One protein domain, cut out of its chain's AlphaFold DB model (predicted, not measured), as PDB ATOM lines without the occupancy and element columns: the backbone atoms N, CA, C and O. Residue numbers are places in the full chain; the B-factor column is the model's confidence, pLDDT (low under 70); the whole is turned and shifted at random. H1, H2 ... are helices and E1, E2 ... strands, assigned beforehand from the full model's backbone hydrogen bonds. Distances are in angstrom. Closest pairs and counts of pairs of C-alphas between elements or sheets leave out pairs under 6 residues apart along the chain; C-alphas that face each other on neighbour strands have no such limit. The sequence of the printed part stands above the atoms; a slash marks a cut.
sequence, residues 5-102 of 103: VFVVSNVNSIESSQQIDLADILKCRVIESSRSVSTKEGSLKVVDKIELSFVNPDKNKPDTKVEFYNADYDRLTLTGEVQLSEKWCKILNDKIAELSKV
ATOM      1  N   VAL A   5     -26.544 -41.193  15.437       94.19
ATOM      2  CA  VAL A   5     -26.077 -41.267  14.056       94.19
ATOM      3  C   VAL A   5     -24.890 -42.210  14.017       94.19
ATOM      4  O   VAL A   5     -23.883 -41.980  14.684       94.19
ATOM      5  N   PHE A   6     -25.019 -43.262  13.220       94.56
ATOM      6  CA  PHE A   6     -23.930 -44.177  12.918       94.56
ATOM      7  C   PHE A   6     -23.325 -43.782  11.582       94.56
ATOM      8  O   PHE A   6     -24.030 -43.683  10.577       94.56
ATOM      9  N   VAL A   7     -22.018 -43.565  11.581       93.75
ATOM     10  CA  VAL A   7     -21.265 -43.225  10.380       93.75
ATOM     11  C   VAL A   7     -20.224 -44.300  10.176       93.75
ATOM     12  O   VAL A   7     -19.464 -44.610  11.092       93.75
ATOM     13  N   VAL A   8     -20.197 -44.843   8.968       93.31
ATOM     14  CA  VAL A   8     -19.165 -45.762   8.505       93.31
ATOM     15  C   VAL A   8     -18.546 -45.134   7.272       93.31
ATOM     16  O   VAL A   8     -19.266 -44.735   6.357       93.31
ATOM     17  N   SER A   9     -17.226 -45.020   7.262       88.81
ATOM     18  CA  SER A   9     -16.469 -44.540   6.113       88.81
ATOM     19  C   SER A   9     -15.373 -45.533   5.766       88.81
ATOM     20  O   SER A   9     -14.820 -46.210   6.633       88.81
ATOM     21  N   ASN A  10     -15.063 -45.613   4.478       89.19
ATOM     22  CA  ASN A  10     -13.924 -46.359   3.976       89.19
ATOM     23  C   ASN A  10     -13.085 -45.406   3.133       89.19
ATOM     24  O   ASN A  10     -13.542 -44.937   2.093       89.19
ATOM     25  N   VAL A  11     -11.881 -45.102   3.604       87.31
ATOM     26  CA  VAL A  11     -10.946 -44.215   2.912       87.31
ATOM     27  C   VAL A  11      -9.646 -44.975   2.729       87.31
ATOM     28  O   VAL A  11      -9.069 -45.456   3.700       87.31
ATOM     29  N   ASN A  12      -9.175 -45.109   1.487       86.69
ATOM     30  CA  ASN A  12      -7.933 -45.822   1.167       86.69
ATOM     31  C   ASN A  12      -7.852 -47.239   1.778       86.69
ATOM     32  O   ASN A  12      -6.793 -47.664   2.236       86.69
ATOM     33  N   SER A  13      -8.963 -47.987   1.768       86.75
ATOM     34  CA  SER A  13      -9.096 -49.326   2.382       86.75
ATOM     35  C   SER A  13      -9.017 -49.360   3.914       86.75
ATOM     36  O   SER A  13      -8.943 -50.438   4.498       86.75
ATOM     37  N   ILE A  14      -9.060 -48.201   4.571       88.62
ATOM     38  CA  ILE A  14      -9.186 -48.081   6.022       88.62
ATOM     39  C   ILE A  14     -10.658 -47.836   6.334       88.62
ATOM     40  O   ILE A  14     -11.215 -46.795   5.983       88.62
ATOM     41  N   GLU A  15     -11.290 -48.809   6.985       91.06
ATOM     42  CA  GLU A  15     -12.636 -48.651   7.525       91.06
ATOM     43  C   GLU A  15     -12.569 -47.923   8.869       91.06
ATOM     44  O   GLU A  15     -11.751 -48.246   9.733       91.06
ATOM     45  N   SER A  16     -13.444 -46.941   9.056       91.56
ATOM     46  CA  SER A  16     -13.653 -46.308  10.348       91.56
ATOM     47  C   SER A  16     -15.141 -46.168  10.631       91.56
ATOM     48  O   SER A  16     -15.953 -45.971   9.724       91.56
ATOM     49  N   SER A  17     -15.501 -46.277  11.905       94.06
ATOM     50  CA  SER A  17     -16.868 -46.082  12.365       94.06
ATOM     51  C   SER A  17     -16.898 -45.089  13.512       94.06
ATOM     52  O   SER A  17     -16.058 -45.160  14.411       94.06
ATOM     53  N   GLN A  18     -17.896 -44.218  13.521       93.81
ATOM     54  CA  GLN A  18     -18.158 -43.309  14.629       93.81
ATOM     55  C   GLN A  18     -19.649 -43.278  14.959       93.81
ATOM     56  O   GLN A  18     -20.507 -43.507  14.102       93.81
ATOM     57  N   GLN A  19     -19.940 -43.000  16.226       94.62
ATOM     58  CA  GLN A  19     -21.292 -42.836  16.745       94.62
ATOM     59  C   GLN A  19     -21.424 -41.432  17.313       94.62
ATOM     60  O   GLN A  19     -20.561 -40.986  18.066       94.62
ATOM     61  N   ILE A  20     -22.503 -40.749  16.950       94.81
ATOM     62  CA  ILE A  20     -22.776 -39.380  17.384       94.81
ATOM     63  C   ILE A  20     -24.143 -39.376  18.059       94.81
ATOM     64  O   ILE A  20     -25.150 -39.653  17.405       94.81
ATOM     65  N   ASP A  21     -24.184 -39.074  19.356       94.00
ATOM     66  CA  ASP A  21     -25.444 -38.903  20.082       94.00
ATOM     67  C   ASP A  21     -26.011 -37.505  19.817       94.00
ATOM     68  O   ASP A  21     -25.438 -36.494  20.220       94.00
ATOM     69  N   LEU A  22     -27.155 -37.438  19.135       93.38
ATOM     70  CA  LEU A  22     -27.813 -36.176  18.800       93.38
ATOM     71  C   LEU A  22     -28.330 -35.423  20.027       93.38
ATOM     72  O   LEU A  22     -28.587 -34.224  19.925       93.38
ATOM     73  N   ALA A  23     -28.473 -36.081  21.181       91.56
ATOM     74  CA  ALA A  23     -28.860 -35.417  22.422       91.56
ATOM     75  C   ALA A  23     -27.790 -34.438  22.943       91.56
ATOM     76  O   ALA A  23     -28.146 -33.507  23.680       91.56
ATOM     77  N   ASP A  24     -26.534 -34.640  22.530       91.00
ATOM     78  CA  ASP A  24     -25.357 -33.852  22.910       91.00
ATOM     79  C   ASP A  24     -24.942 -32.837  21.832       91.00
ATOM     80  O   ASP A  24     -23.948 -32.129  21.994       91.00
ATOM     81  N   ILE A  25     -25.692 -32.740  20.730       94.81
ATOM     82  CA  ILE A  25     -25.384 -31.853  19.605       94.81
ATOM     83  C   ILE A  25     -26.310 -30.639  19.612       94.81
ATOM     84  O   ILE A  25     -27.527 -30.756  19.712       94.81
ATOM     85  N   LEU A  26     -25.727 -29.450  19.446       94.19
ATOM     86  CA  LEU A  26     -26.484 -28.200  19.379       94.19
ATOM     87  C   LEU A  26     -27.224 -28.051  18.043       94.19
ATOM     88  O   LEU A  26     -28.374 -27.623  18.006       94.19
ATOM     89  N   LYS A  27     -26.525 -28.327  16.940       95.38
ATOM     90  CA  LYS A  27     -27.037 -28.264  15.565       95.38
ATOM     91  C   LYS A  27     -26.083 -28.957  14.600       95.38
ATOM     92  O   LYS A  27     -24.902 -29.120  14.901       95.38
ATOM     93  N   CYS A  28     -26.569 -29.271  13.410       96.94
ATOM     94  CA  CYS A  28     -25.763 -29.727  12.286       96.94
ATOM     95  C   CYS A  28     -25.636 -28.613  11.233       96.94
ATOM     96  O   CYS A  28     -26.583 -27.859  10.999       96.94
ATOM     97  N   ARG A  29     -24.479 -28.498  10.575       96.88
ATOM     98  CA  ARG A  29     -24.284 -27.614   9.409       96.88
ATOM     99  C   ARG A  29     -23.421 -28.281   8.346       96.88
ATOM    100  O   ARG A  29     -22.539 -29.061   8.689       96.88
ATOM    101  N   VAL A  30     -23.642 -27.921   7.085       96.69
ATOM    102  CA  VAL A  30     -22.727 -28.262   5.987       96.69
ATOM    103  C   VAL A  30     -21.555 -27.284   6.013       96.69
ATOM    104  O   VAL A  30     -21.752 -26.078   6.181       96.69
ATOM    105  N   ILE A  31     -20.339 -27.801   5.872       96.00
ATOM    106  CA  ILE A  31     -19.121 -27.023   5.663       96.00
ATOM    107  C   ILE A  31     -18.573 -27.392   4.289       96.00
ATOM    108  O   ILE A  31     -18.247 -28.549   4.037       96.00
ATOM    109  N   GLU A  32     -18.452 -26.390   3.424       94.06
ATOM    110  CA  GLU A  32     -17.757 -26.494   2.145       94.06
ATOM    111  C   GLU A  32     -16.413 -25.769   2.269       94.06
ATOM    112  O   GLU A  32     -16.367 -24.581   2.594       94.06
ATOM    113  N   SER A  33     -15.320 -26.488   2.025       93.50
ATOM    114  CA  SER A  33     -13.987 -25.905   1.882       93.50
ATOM    115  C   SER A  33     -13.627 -25.874   0.407       93.50
ATOM    116  O   SER A  33     -13.737 -26.884  -0.288       93.50
ATOM    117  N   SER A  34     -13.217 -24.710  -0.076       91.69
ATOM    118  CA  SER A  34     -12.926 -24.491  -1.488       91.69
ATOM    119  C   SER A  34     -11.790 -23.500  -1.660       91.69
ATOM    120  O   SER A  34     -11.699 -22.532  -0.898       91.69
ATOM    121  N   ARG A  35     -11.020 -23.661  -2.729       89.94
ATOM    122  CA  ARG A  35      -9.978 -22.727  -3.152       89.94
ATOM    123  C   ARG A  35     -10.352 -22.022  -4.449       89.94
ATOM    124  O   ARG A  35     -10.979 -22.602  -5.334       89.94
ATOM    125  N   SER A  36      -9.923 -20.773  -4.575       89.88
ATOM    126  CA  SER A  36     -10.016 -20.020  -5.826       89.88
ATOM    127  C   SER A  36      -8.697 -20.135  -6.578       89.88
ATOM    128  O   SER A  36      -7.652 -19.739  -6.067       89.88
ATOM    129  N   VAL A  37      -8.746 -20.666  -7.795       88.50
ATOM    130  CA  VAL A  37      -7.598 -20.801  -8.691       88.50
ATOM    131  C   VAL A  37      -7.704 -19.738  -9.777       88.50
ATOM    132  O   VAL A  37      -8.678 -19.700 -10.527       88.50
ATOM    133  N   SER A  38      -6.706 -18.861  -9.869       87.94
ATOM    134  CA  SER A  38      -6.629 -17.873 -10.947       87.94
ATOM    135  C   SER A  38      -6.232 -18.554 -12.254       87.94
ATOM    136  O   SER A  38      -5.200 -19.216 -12.342       87.94
ATOM    137  N   THR A  39      -7.046 -18.364 -13.281       85.94
ATOM    138  CA  THR A  39      -6.829 -18.847 -14.645       85.94
ATOM    139  C   THR A  39      -6.716 -17.658 -15.598       85.94
ATOM    140  O   THR A  39      -7.038 -16.524 -15.239       85.94
ATOM    141  N   LYS A  40      -6.273 -17.904 -16.837       82.50
ATOM    142  CA  LYS A  40      -6.183 -16.858 -17.872       82.50
ATOM    143  C   LYS A  40      -7.542 -16.227 -18.212       82.50
ATOM    144  O   LYS A  40      -7.565 -15.113 -18.718       82.50
ATOM    145  N   GLU A  41      -8.641 -16.921 -17.921       82.69
ATOM    146  CA  GLU A  41     -10.017 -16.516 -18.246       82.69
ATOM    147  C   GLU A  41     -10.806 -16.016 -17.018       82.69
ATOM    148  O   GLU A  41     -11.965 -15.633 -17.147       82.69
ATOM    149  N   GLY A  42     -10.194 -15.984 -15.825       85.12
ATOM    150  CA  GLY A  42     -10.837 -15.552 -14.577       85.12
ATOM    151  C   GLY A  42     -10.475 -16.427 -13.376       85.12
ATOM    152  O   GLY A  42      -9.542 -17.226 -13.438       85.12
ATOM    153  N   SER A  43     -11.197 -16.298 -12.262       84.94
ATOM    154  CA  SER A  43     -11.037 -17.175 -11.095       84.94
ATOM    155  C   SER A  43     -12.001 -18.364 -11.154       84.94
ATOM    156  O   SER A  43     -13.207 -18.196 -11.327       84.94
ATOM    157  N   LEU A  44     -11.472 -19.575 -10.983       86.38
ATOM    158  CA  LEU A  44     -12.251 -20.806 -10.863       86.38
ATOM    159  C   LEU A  44     -12.310 -21.231  -9.394       86.38
ATOM    160  O   LEU A  44     -11.272 -21.371  -8.748       86.38
ATOM    161  N   LYS A  45     -13.511 -21.467  -8.865       85.94
ATOM    162  CA  LYS A  45     -13.698 -22.047  -7.531       85.94
ATOM    163  C   LYS A  45     -13.635 -23.571  -7.632       85.94
ATOM    164  O   LYS A  45     -14.401 -24.167  -8.383       85.94
ATOM    165  N   VAL A  46     -12.743 -24.188  -6.869       87.75
ATOM    166  CA  VAL A  46     -12.579 -25.642  -6.777       87.75
ATOM    167  C   VAL A  46     -12.951 -26.066  -5.365       87.75
ATOM    168  O   VAL A  46     -12.390 -25.548  -4.402       87.75
ATOM    169  N   VAL A  47     -13.921 -26.971  -5.238       90.06
ATOM    170  CA  VAL A  47     -14.314 -27.539  -3.944       90.06
ATOM    171  C   VAL A  47     -13.293 -28.601  -3.559       90.06
ATOM    172  O   VAL A  47     -13.063 -29.543  -4.315       90.06
ATOM    173  N   ASP A  48     -12.695 -28.438  -2.386       91.69
ATOM    174  CA  ASP A  48     -11.720 -29.373  -1.831       91.69
ATOM    175  C   ASP A  48     -12.397 -30.354  -0.868       91.69
ATOM    176  O   ASP A  48     -12.034 -31.523  -0.830       91.69
ATOM    177  N   LYS A  49     -13.399 -29.904  -0.099       94.31
ATOM    178  CA  LYS A  49     -14.023 -30.735   0.938       94.31
ATOM    179  C   LYS A  49     -15.479 -30.373   1.200       94.31
ATOM    180  O   LYS A  49     -15.818 -29.191   1.238       94.31
ATOM    181  N   ILE A  50     -16.310 -31.383   1.452       94.88
ATOM    182  CA  ILE A  50     -17.688 -31.226   1.938       94.88
ATOM    183  C   ILE A  50     -17.859 -32.087   3.182       94.88
ATOM    184  O   ILE A  50     -17.598 -33.290   3.163       94.88
ATOM    185  N   GLU A  51     -18.321 -31.473   4.266       96.06
ATOM    186  CA  GLU A  51     -18.484 -32.138   5.556       96.06
ATOM    187  C   GLU A  51     -19.789 -31.727   6.237       96.06
ATOM    188  O   GLU A  51     -20.247 -30.591   6.110       96.06
ATOM    189  N   LEU A  52     -20.339 -32.624   7.051       97.00
ATOM    190  CA  LEU A  52     -21.267 -32.255   8.109       97.00
ATOM    191  C   LEU A  52     -20.510 -31.990   9.398       97.00
ATOM    192  O   LEU A  52     -19.694 -32.795   9.835       97.00
ATOM    193  N   SER A  53     -20.827 -30.864  10.020       97.44
ATOM    194  CA  SER A  53     -20.294 -30.446  11.307       97.44
ATOM    195  C   SER A  53     -21.404 -30.511  12.345       97.44
ATOM    196  O   SER A  53     -22.354 -29.723  12.306       97.44
ATOM    197  N   PHE A  54     -21.259 -31.439  13.281       96.88
ATOM    198  CA  PHE A  54     -22.096 -31.590  14.461       96.88
ATOM    199  C   PHE A  54     -21.540 -30.672  15.545       96.88
ATOM    200  O   PHE A  54     -20.476 -30.926  16.114       96.88
ATOM    201  N   VAL A  55     -22.232 -29.556  15.761       96.50
ATOM    202  CA  VAL A  55     -21.749 -28.466  16.606       96.50
ATOM    203  C   VAL A  55     -21.857 -28.849  18.071       96.50
ATOM    204  O   VAL A  55     -22.955 -29.161  18.547       96.50
ATOM    205  N   ASN A  56     -20.734 -28.781  18.786       93.69
ATOM    206  CA  ASN A  56     -20.732 -29.031  20.220       93.69
ATOM    207  C   ASN A  56     -21.393 -27.845  20.960       93.69
ATOM    208  O   ASN A  56     -21.086 -26.688  20.653       93.69
ATOM    209  N   PRO A  57     -22.295 -28.083  21.930       92.50
ATOM    210  CA  PRO A  57     -22.827 -27.020  22.780       92.50
ATOM    211  C   PRO A  57     -21.733 -26.280  23.564       92.50
ATOM    212  O   PRO A  57     -21.861 -25.081  23.820       92.50
ATOM    213  N   ASP A  58     -20.655 -26.980  23.930       93.88
ATOM    214  CA  ASP A  58     -19.474 -26.405  24.569       93.88
ATOM    215  C   ASP A  58     -18.491 -25.888  23.512       93.88
ATOM    216  O   ASP A  58     -17.869 -26.660  22.785       93.88
ATOM    217  N   LYS A  59     -18.300 -24.566  23.470       89.44
ATOM    218  CA  LYS A  59     -17.398 -23.890  22.521       89.44
ATOM    219  C   LYS A  59     -15.923 -24.256  22.699       89.44
ATOM    220  O   LYS A  59     -15.131 -23.981  21.802       89.44
ATOM    221  N   ASN A  60     -15.545 -24.819  23.846       93.25
ATOM    222  CA  ASN A  60     -14.179 -25.275  24.098       93.25
ATOM    223  C   ASN A  60     -13.928 -26.684  23.550       93.25
ATOM    224  O   ASN A  60     -12.779 -27.123  23.497       93.25
ATOM    225  N   LYS A  61     -14.985 -27.399  23.154       92.88
ATOM    226  CA  LYS A  61     -14.884 -28.719  22.544       92.88
ATOM    227  C   LYS A  61     -14.987 -28.600  21.025       92.88
ATOM    228  O   LYS A  61     -15.780 -27.803  20.524       92.88
ATOM    229  N   PRO A  62     -14.199 -29.386  20.278       92.88
ATOM    230  CA  PRO A  62     -14.292 -29.385  18.829       92.88
ATOM    231  C   PRO A  62     -15.642 -29.942  18.362       92.88
ATOM    232  O   PRO A  62     -16.199 -30.867  18.961       92.88
ATOM    233  N   ASP A  63     -16.132 -29.397  17.250       95.62
ATOM    234  CA  ASP A  63     -17.251 -29.967  16.503       95.62
ATOM    235  C   ASP A  63     -16.856 -31.354  15.966       95.62
ATOM    236  O   ASP A  63     -15.726 -31.558  15.514       95.62
ATOM    237  N   THR A  64     -17.797 -32.300  15.966       95.12
ATOM    238  CA  THR A  64     -17.581 -33.596  15.301       95.12
ATOM    239  C   THR A  64     -17.840 -33.437  13.810       95.12
ATOM    240  O   THR A  64     -18.829 -32.813  13.419       95.12
ATOM    241  N   LYS A  65     -16.958 -33.980  12.967       95.38
ATOM    242  CA  LYS A  65     -17.041 -33.835  11.512       95.38
ATOM    243  C   LYS A  65     -17.236 -35.175  10.818       95.38
ATOM    244  O   LYS A  65     -16.628 -36.176  11.190       95.38
ATOM    245  N   VAL A  66     -18.077 -35.164   9.792       94.62
ATOM    246  CA  VAL A  66     -18.361 -36.313   8.932       94.62
ATOM    247  C   VAL A  66     -18.166 -35.888   7.488       94.62
ATOM    248  O   VAL A  66     -18.874 -35.009   7.001       94.62
ATOM    249  N   GLU A  67     -17.193 -36.494   6.818       93.12
ATOM    250  CA  GLU A  67     -16.824 -36.160   5.442       93.12
ATOM    251  C   GLU A  67     -17.796 -36.817   4.451       93.12
ATOM    252  O   GLU A  67     -18.117 -37.998   4.573       93.12
ATOM    253  N   PHE A  68     -18.277 -36.032   3.488       91.88
ATOM    254  CA  PHE A  68     -19.042 -36.500   2.324       91.88
ATOM    255  C   PHE A  68     -18.198 -36.487   1.053       91.88
ATOM    256  O   PHE A  68     -18.501 -37.222   0.119       91.88
ATOM    257  N   TYR A  69     -17.189 -35.618   1.014       92.88
ATOM    258  CA  TYR A  69     -16.271 -35.473  -0.101       92.88
ATOM    259  C   TYR A  69     -14.941 -34.887   0.369       92.88
ATOM    260  O   TYR A  69     -14.935 -33.931   1.156       92.88
ATOM    261  N   ASN A  70     -13.841 -35.393  -0.179       92.38
ATOM    262  CA  ASN A  70     -12.506 -34.848  -0.023       92.38
ATOM    263  C   ASN A  70     -11.665 -35.072  -1.293       92.38
ATOM    264  O   ASN A  70     -11.346 -36.202  -1.658       92.38
ATOM    265  N   ALA A  71     -11.253 -33.982  -1.938       91.06
ATOM    266  CA  ALA A  71     -10.500 -33.996  -3.190       91.06
ATOM    267  C   ALA A  71      -9.130 -34.697  -3.101       91.06
ATOM    268  O   ALA A  71      -8.556 -35.018  -4.140       91.06
ATOM    269  N   ASP A  72      -8.603 -34.930  -1.893       89.19
ATOM    270  CA  ASP A  72      -7.331 -35.630  -1.692       89.19
ATOM    271  C   ASP A  72      -7.420 -37.132  -2.013       89.19
ATOM    272  O   ASP A  72      -6.412 -37.740  -2.380       89.19
ATOM    273  N   TYR A  73      -8.600 -37.743  -1.865       88.38
ATOM    274  CA  TYR A  73      -8.785 -39.188  -2.054       88.38
ATOM    275  C   TYR A  73     -10.045 -39.577  -2.845       88.38
ATOM    276  O   TYR A  73     -10.112 -40.697  -3.354       88.38
ATOM    277  N   ASP A  74     -11.015 -38.676  -2.999       86.06
ATOM    278  CA  ASP A  74     -12.197 -38.891  -3.832       86.06
ATOM    279  C   ASP A  74     -11.965 -38.486  -5.296       86.06
ATOM    280  O   ASP A  74     -10.960 -37.886  -5.684       86.06
ATOM    281  N   ARG A  75     -12.929 -38.827  -6.156       80.44
ATOM    282  CA  ARG A  75     -12.911 -38.409  -7.564       80.44
ATOM    283  C   ARG A  75     -13.121 -36.903  -7.666       80.44
ATOM    284  O   ARG A  75     -14.032 -36.373  -7.056       80.44
ATOM    285  N   LEU A  76     -12.390 -36.243  -8.561       73.44
ATOM    286  CA  LEU A  76     -12.459 -34.786  -8.770       73.44
ATOM    287  C   LEU A  76     -13.843 -34.240  -9.179       73.44
ATOM    288  O   LEU A  76     -14.053 -33.029  -9.184       73.44
ATOM    289  N   THR A  77     -14.769 -35.106  -9.590       74.06
ATOM    290  CA  THR A  77     -16.131 -34.724  -9.969       74.06
ATOM    291  C   THR A  77     -17.083 -34.934  -8.802       74.06
ATOM    292  O   THR A  77     -17.285 -36.074  -8.386       74.06
ATOM    293  N   LEU A  78     -17.738 -33.860  -8.363       77.94
ATOM    294  CA  LEU A  78     -18.872 -33.938  -7.447       77.94
ATOM    295  C   LEU A  78     -20.087 -34.520  -8.182       77.94
ATOM    296  O   LEU A  78     -20.537 -33.974  -9.191       77.94
ATOM    297  N   THR A  79     -20.608 -35.636  -7.688       74.25
ATOM    298  CA  THR A  79     -21.703 -36.415  -8.276       74.25
ATOM    299  C   THR A  79     -22.899 -36.587  -7.340       74.25
ATOM    300  O   THR A  79     -23.662 -37.542  -7.460       74.25
ATOM    301  N   GLY A  80     -23.112 -35.642  -6.424       83.25
ATOM    302  CA  GLY A  80     -24.298 -35.614  -5.558       83.25
ATOM    303  C   GLY A  80     -24.000 -35.408  -4.077       83.25
ATOM    304  O   GLY A  80     -24.921 -35.360  -3.264       83.25
ATOM    305  N   GLU A  81     -22.725 -35.296  -3.711       87.69
ATOM    306  CA  GLU A  81     -22.237 -35.207  -2.336       87.69
ATOM    307  C   GLU A  81     -22.740 -33.924  -1.665       87.69
ATOM    308  O   GLU A  81     -23.153 -33.956  -0.505       87.69
ATOM    309  N   VAL A  82     -22.819 -32.818  -2.420       88.94
ATOM    310  CA  VAL A  82     -23.429 -31.560  -1.960       88.94
ATOM    311  C   VAL A  82     -24.889 -31.797  -1.571       88.94
ATOM    312  O   VAL A  82     -25.251 -31.611  -0.411       88.94
ATOM    313  N   GLN A  83     -25.715 -32.285  -2.501       91.88
ATOM    314  CA  GLN A  83     -27.151 -32.494  -2.285       91.88
ATOM    315  C   GLN A  83     -27.414 -33.505  -1.163       91.88
ATOM    316  O   GLN A  83     -28.359 -33.361  -0.383       91.88
ATOM    317  N   LEU A  84     -26.577 -34.539  -1.067       92.88
ATOM    318  CA  LEU A  84     -26.671 -35.539  -0.017       92.88
ATOM    319  C   LEU A  84     -26.327 -34.937   1.352       92.88
ATOM    320  O   LEU A  84     -27.075 -35.164   2.306       92.88
ATOM    321  N   SER A  85     -25.261 -34.136   1.447       94.19
ATOM    322  CA  SER A  85     -24.884 -33.451   2.687       94.19
ATOM    323  C   SER A  85     -25.987 -32.494   3.154       94.19
ATOM    324  O   SER A  85     -26.385 -32.526   4.318       94.19
ATOM    325  N   GLU A  86     -26.590 -31.723   2.248       95.00
ATOM    326  CA  GLU A  86     -27.704 -30.822   2.561       95.00
ATOM    327  C   GLU A  86     -28.932 -31.585   3.070       95.00
ATOM    328  O   GLU A  86     -29.535 -31.208   4.081       95.00
ATOM    329  N   LYS A  87     -29.279 -32.696   2.409       96.19
ATOM    330  CA  LYS A  87     -30.395 -33.554   2.816       96.19
ATOM    331  C   LYS A  87     -30.187 -34.110   4.223       96.19
ATOM    332  O   LYS A  87     -31.101 -34.041   5.045       96.19
ATOM    333  N   TRP A  88     -29.001 -34.642   4.510       96.50
ATOM    334  CA  TRP A  88     -28.684 -35.154   5.841       96.50
ATOM    335  C   TRP A  88     -28.671 -34.047   6.886       96.50
ATOM    336  O   TRP A  88     -29.277 -34.215   7.938       96.50
ATOM    337  N   CYS A  89     -28.075 -32.893   6.584       97.12
ATOM    338  CA  CYS A  89     -28.086 -31.735   7.472       97.12
ATOM    339  C   CYS A  89     -29.513 -31.353   7.892       97.12
ATOM    340  O   CYS A  89     -29.770 -31.112   9.073       97.12
ATOM    341  N   LYS A  90     -30.459 -31.354   6.945       97.25
ATOM    342  CA  LYS A  90     -31.873 -31.099   7.229       97.25
ATOM    343  C   LYS A  90     -32.477 -32.159   8.151       97.25
ATOM    344  O   LYS A  90     -32.997 -31.803   9.201       97.25
ATOM    345  N   ILE A  91     -32.353 -33.441   7.798       96.00
ATOM    346  CA  ILE A  91     -32.891 -34.556   8.601       96.00
ATOM    347  C   ILE A  91     -32.358 -34.504  10.038       96.00
ATOM    348  O   ILE A  91     -33.113 -34.664  10.995       96.00
ATOM    349  N   LEU A  92     -31.056 -34.260  10.192       96.44
ATOM    350  CA  LEU A  92     -30.393 -34.196  11.489       96.44
ATOM    351  C   LEU A  92     -30.891 -33.017  12.319       96.44
ATOM    352  O   LEU A  92     -31.197 -33.192  13.493       96.44
ATOM    353  N   ASN A  93     -31.013 -31.833  11.718       96.81
ATOM    354  CA  ASN A  93     -31.534 -30.663  12.421       96.81
ATOM    355  C   ASN A  93     -33.007 -30.823  12.810       96.81
ATOM    356  O   ASN A  93     -33.368 -30.437  13.920       96.81
ATOM    357  N   ASP A  94     -33.833 -31.433  11.956       95.69
ATOM    358  CA  ASP A  94     -35.226 -31.745  12.289       95.69
ATOM    359  C   ASP A  94     -35.286 -32.671  13.516       95.69
ATOM    360  O   ASP A  94     -36.033 -32.406  14.460       95.69
ATOM    361  N   LYS A  95     -34.423 -33.697  13.576       94.50
ATOM    362  CA  LYS A  95     -34.323 -34.584  14.748       94.50
ATOM    363  C   LYS A  95     -33.773 -33.908  15.994       94.50
ATOM    364  O   LYS A  95     -34.341 -34.089  17.067       94.50
ATOM    365  N   ILE A  96     -32.737 -33.084  15.882       94.25
ATOM    366  CA  ILE A  96     -32.219 -32.300  17.014       94.25
ATOM    367  C   ILE A  96     -33.317 -31.377  17.572       94.25
ATOM    368  O   ILE A  96     -33.498 -31.283  18.786       94.25
ATOM    369  N   ALA A  97     -34.100 -30.738  16.698       93.38
ATOM    370  CA  ALA A  97     -35.203 -29.866  17.089       93.38
ATOM    371  C   ALA A  97     -36.390 -30.619  17.714       93.38
ATOM    372  O   ALA A  97     -37.097 -30.059  18.549       93.38
ATOM    373  N   GLU A  98     -36.647 -31.869  17.325       92.19
ATOM    374  CA  GLU A  98     -37.612 -32.727  18.021       92.19
ATOM    375  C   GLU A  98     -37.138 -33.046  19.447       92.19
ATOM    376  O   GLU A  98     -37.925 -32.963  20.386       92.19
ATOM    377  N   LEU A  99     -35.848 -33.345  19.631       88.69
ATOM    378  CA  LEU A  99     -35.283 -33.696  20.938       88.69
ATOM    379  C   LEU A  99     -35.265 -32.531  21.923       88.69
ATOM    380  O   LEU A  99     -35.483 -32.738  23.116       88.69
ATOM    381  N   SER A 100     -35.040 -31.309  21.444       82.50
ATOM    382  CA  SER A 100     -35.052 -30.120  22.298       82.50
ATOM    383  C   SER A 100     -36.444 -29.747  22.811       82.50
ATOM    384  O   SER A 100     -36.537 -29.053  23.816       82.50
ATOM    385  N   LYS A 101     -37.520 -30.216  22.164       79.56
ATOM    386  CA  LYS A 101     -38.912 -29.997  22.603       79.56
ATOM    387  C   LYS A 101     -39.383 -30.988  23.669       79.56
ATOM    388  O   LYS A 101     -40.431 -30.773  24.267       79.56
ATOM    389  N   VAL A 102     -38.668 -32.100  23.828       63.00
ATOM    390  CA  VAL A 102     -39.014 -33.191  24.756       63.00
ATOM    391  C   VAL A 102     -38.219 -33.091  26.068       63.00
ATOM    392  O   VAL A 102     -38.575 -33.756  27.040       63.00
TER     393      VAL A 102
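Overview. This is residues 5 to 102 of the 103 residues of an uncharacterized protein of Aquipluma nitroreducens (UniProt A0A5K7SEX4). A long, twisted sheet of three strands, E3, E4 and E5, has one helix, H1, packed over one face, while a separate two-strand hairpin, E1 and E2, comes near the E5 side of that sheet. The turn of the long E3 and E4 hairpin makes one end of the longest axis, and the last residues of the printed part make the other. The printed part has 98 residues, with five named strands and one named helix in the order E1 E2 E3 E4 E5 H1; both sheets, E3 - E4 - E5 and E1 - E2, are antiparallel, and the class is mixed. The whole is loose, with a radius of gyration of the C-alphas of 15.7 A, and elongated, spanning 56 by 32 by 27 A.

Along the chain. Find C-alpha 5 at (-26.077, -41.267, 14.056); from there E1 runs through residues 5 to 11 over 19.0 A. E2, residues 14 to 21, covers 23.4 A. Look next at C-alpha 27, at (-27.037, -28.264, 15.565), where E3 begins; it runs to residue 39, 37.5 A away. E4, residues 42 to 55, covers 35.5 A and bends by 59 degrees at residue 52. E5, residues 64 to 70, covers 16.2 A. H1, residues 81 to 100, covers 28.2 A and ends at C-alpha 100, at (-35.052, -30.120, 22.298).

Arrangement. Start with the meander E3 E4 E5, each strand the antiparallel neighbour of the one before, with E3 and E5 as edge strands. In the hairpin E3 and E4, N 31 and O 51 are 2.8 A apart, within hydrogen-bond range; in the hairpin E4 and E5, look at N 52 and O 66, also 2.8 A. H1 is on this sheet at a height over the sheet of 8.0 A, two layers with the helix on one face. It lies over E3 and E4 and runs along the strands, only just, at 29 degrees to E4 on the local plane. The closest C-alphas of E3 and H1, those of Cys 28 and Cys 89, are 5.7 A apart. In H1 every O i to N i+4 pair is within hydrogen-bond range. In the antiparallel hairpin E1 and E2, N 7 and O 18 are 2.9 A apart. The closest C-alphas of E1 and E5, those of Val 7 and Val 66, are 7.6 A apart. E2 and E4 are only just apart, at 8.3 A, and E1 and H1 are apart.

Size, cuts and confidence. The two C-alphas farthest apart, those of Lys 40 and Val 102, are 56.2 A from each other. The printed part has no cut, and no link is long; E4 to E5 and E5 to H1 are short, the others tight. The mean pLDDT of the printed part is 90.9, and residue 102 alone is under 70.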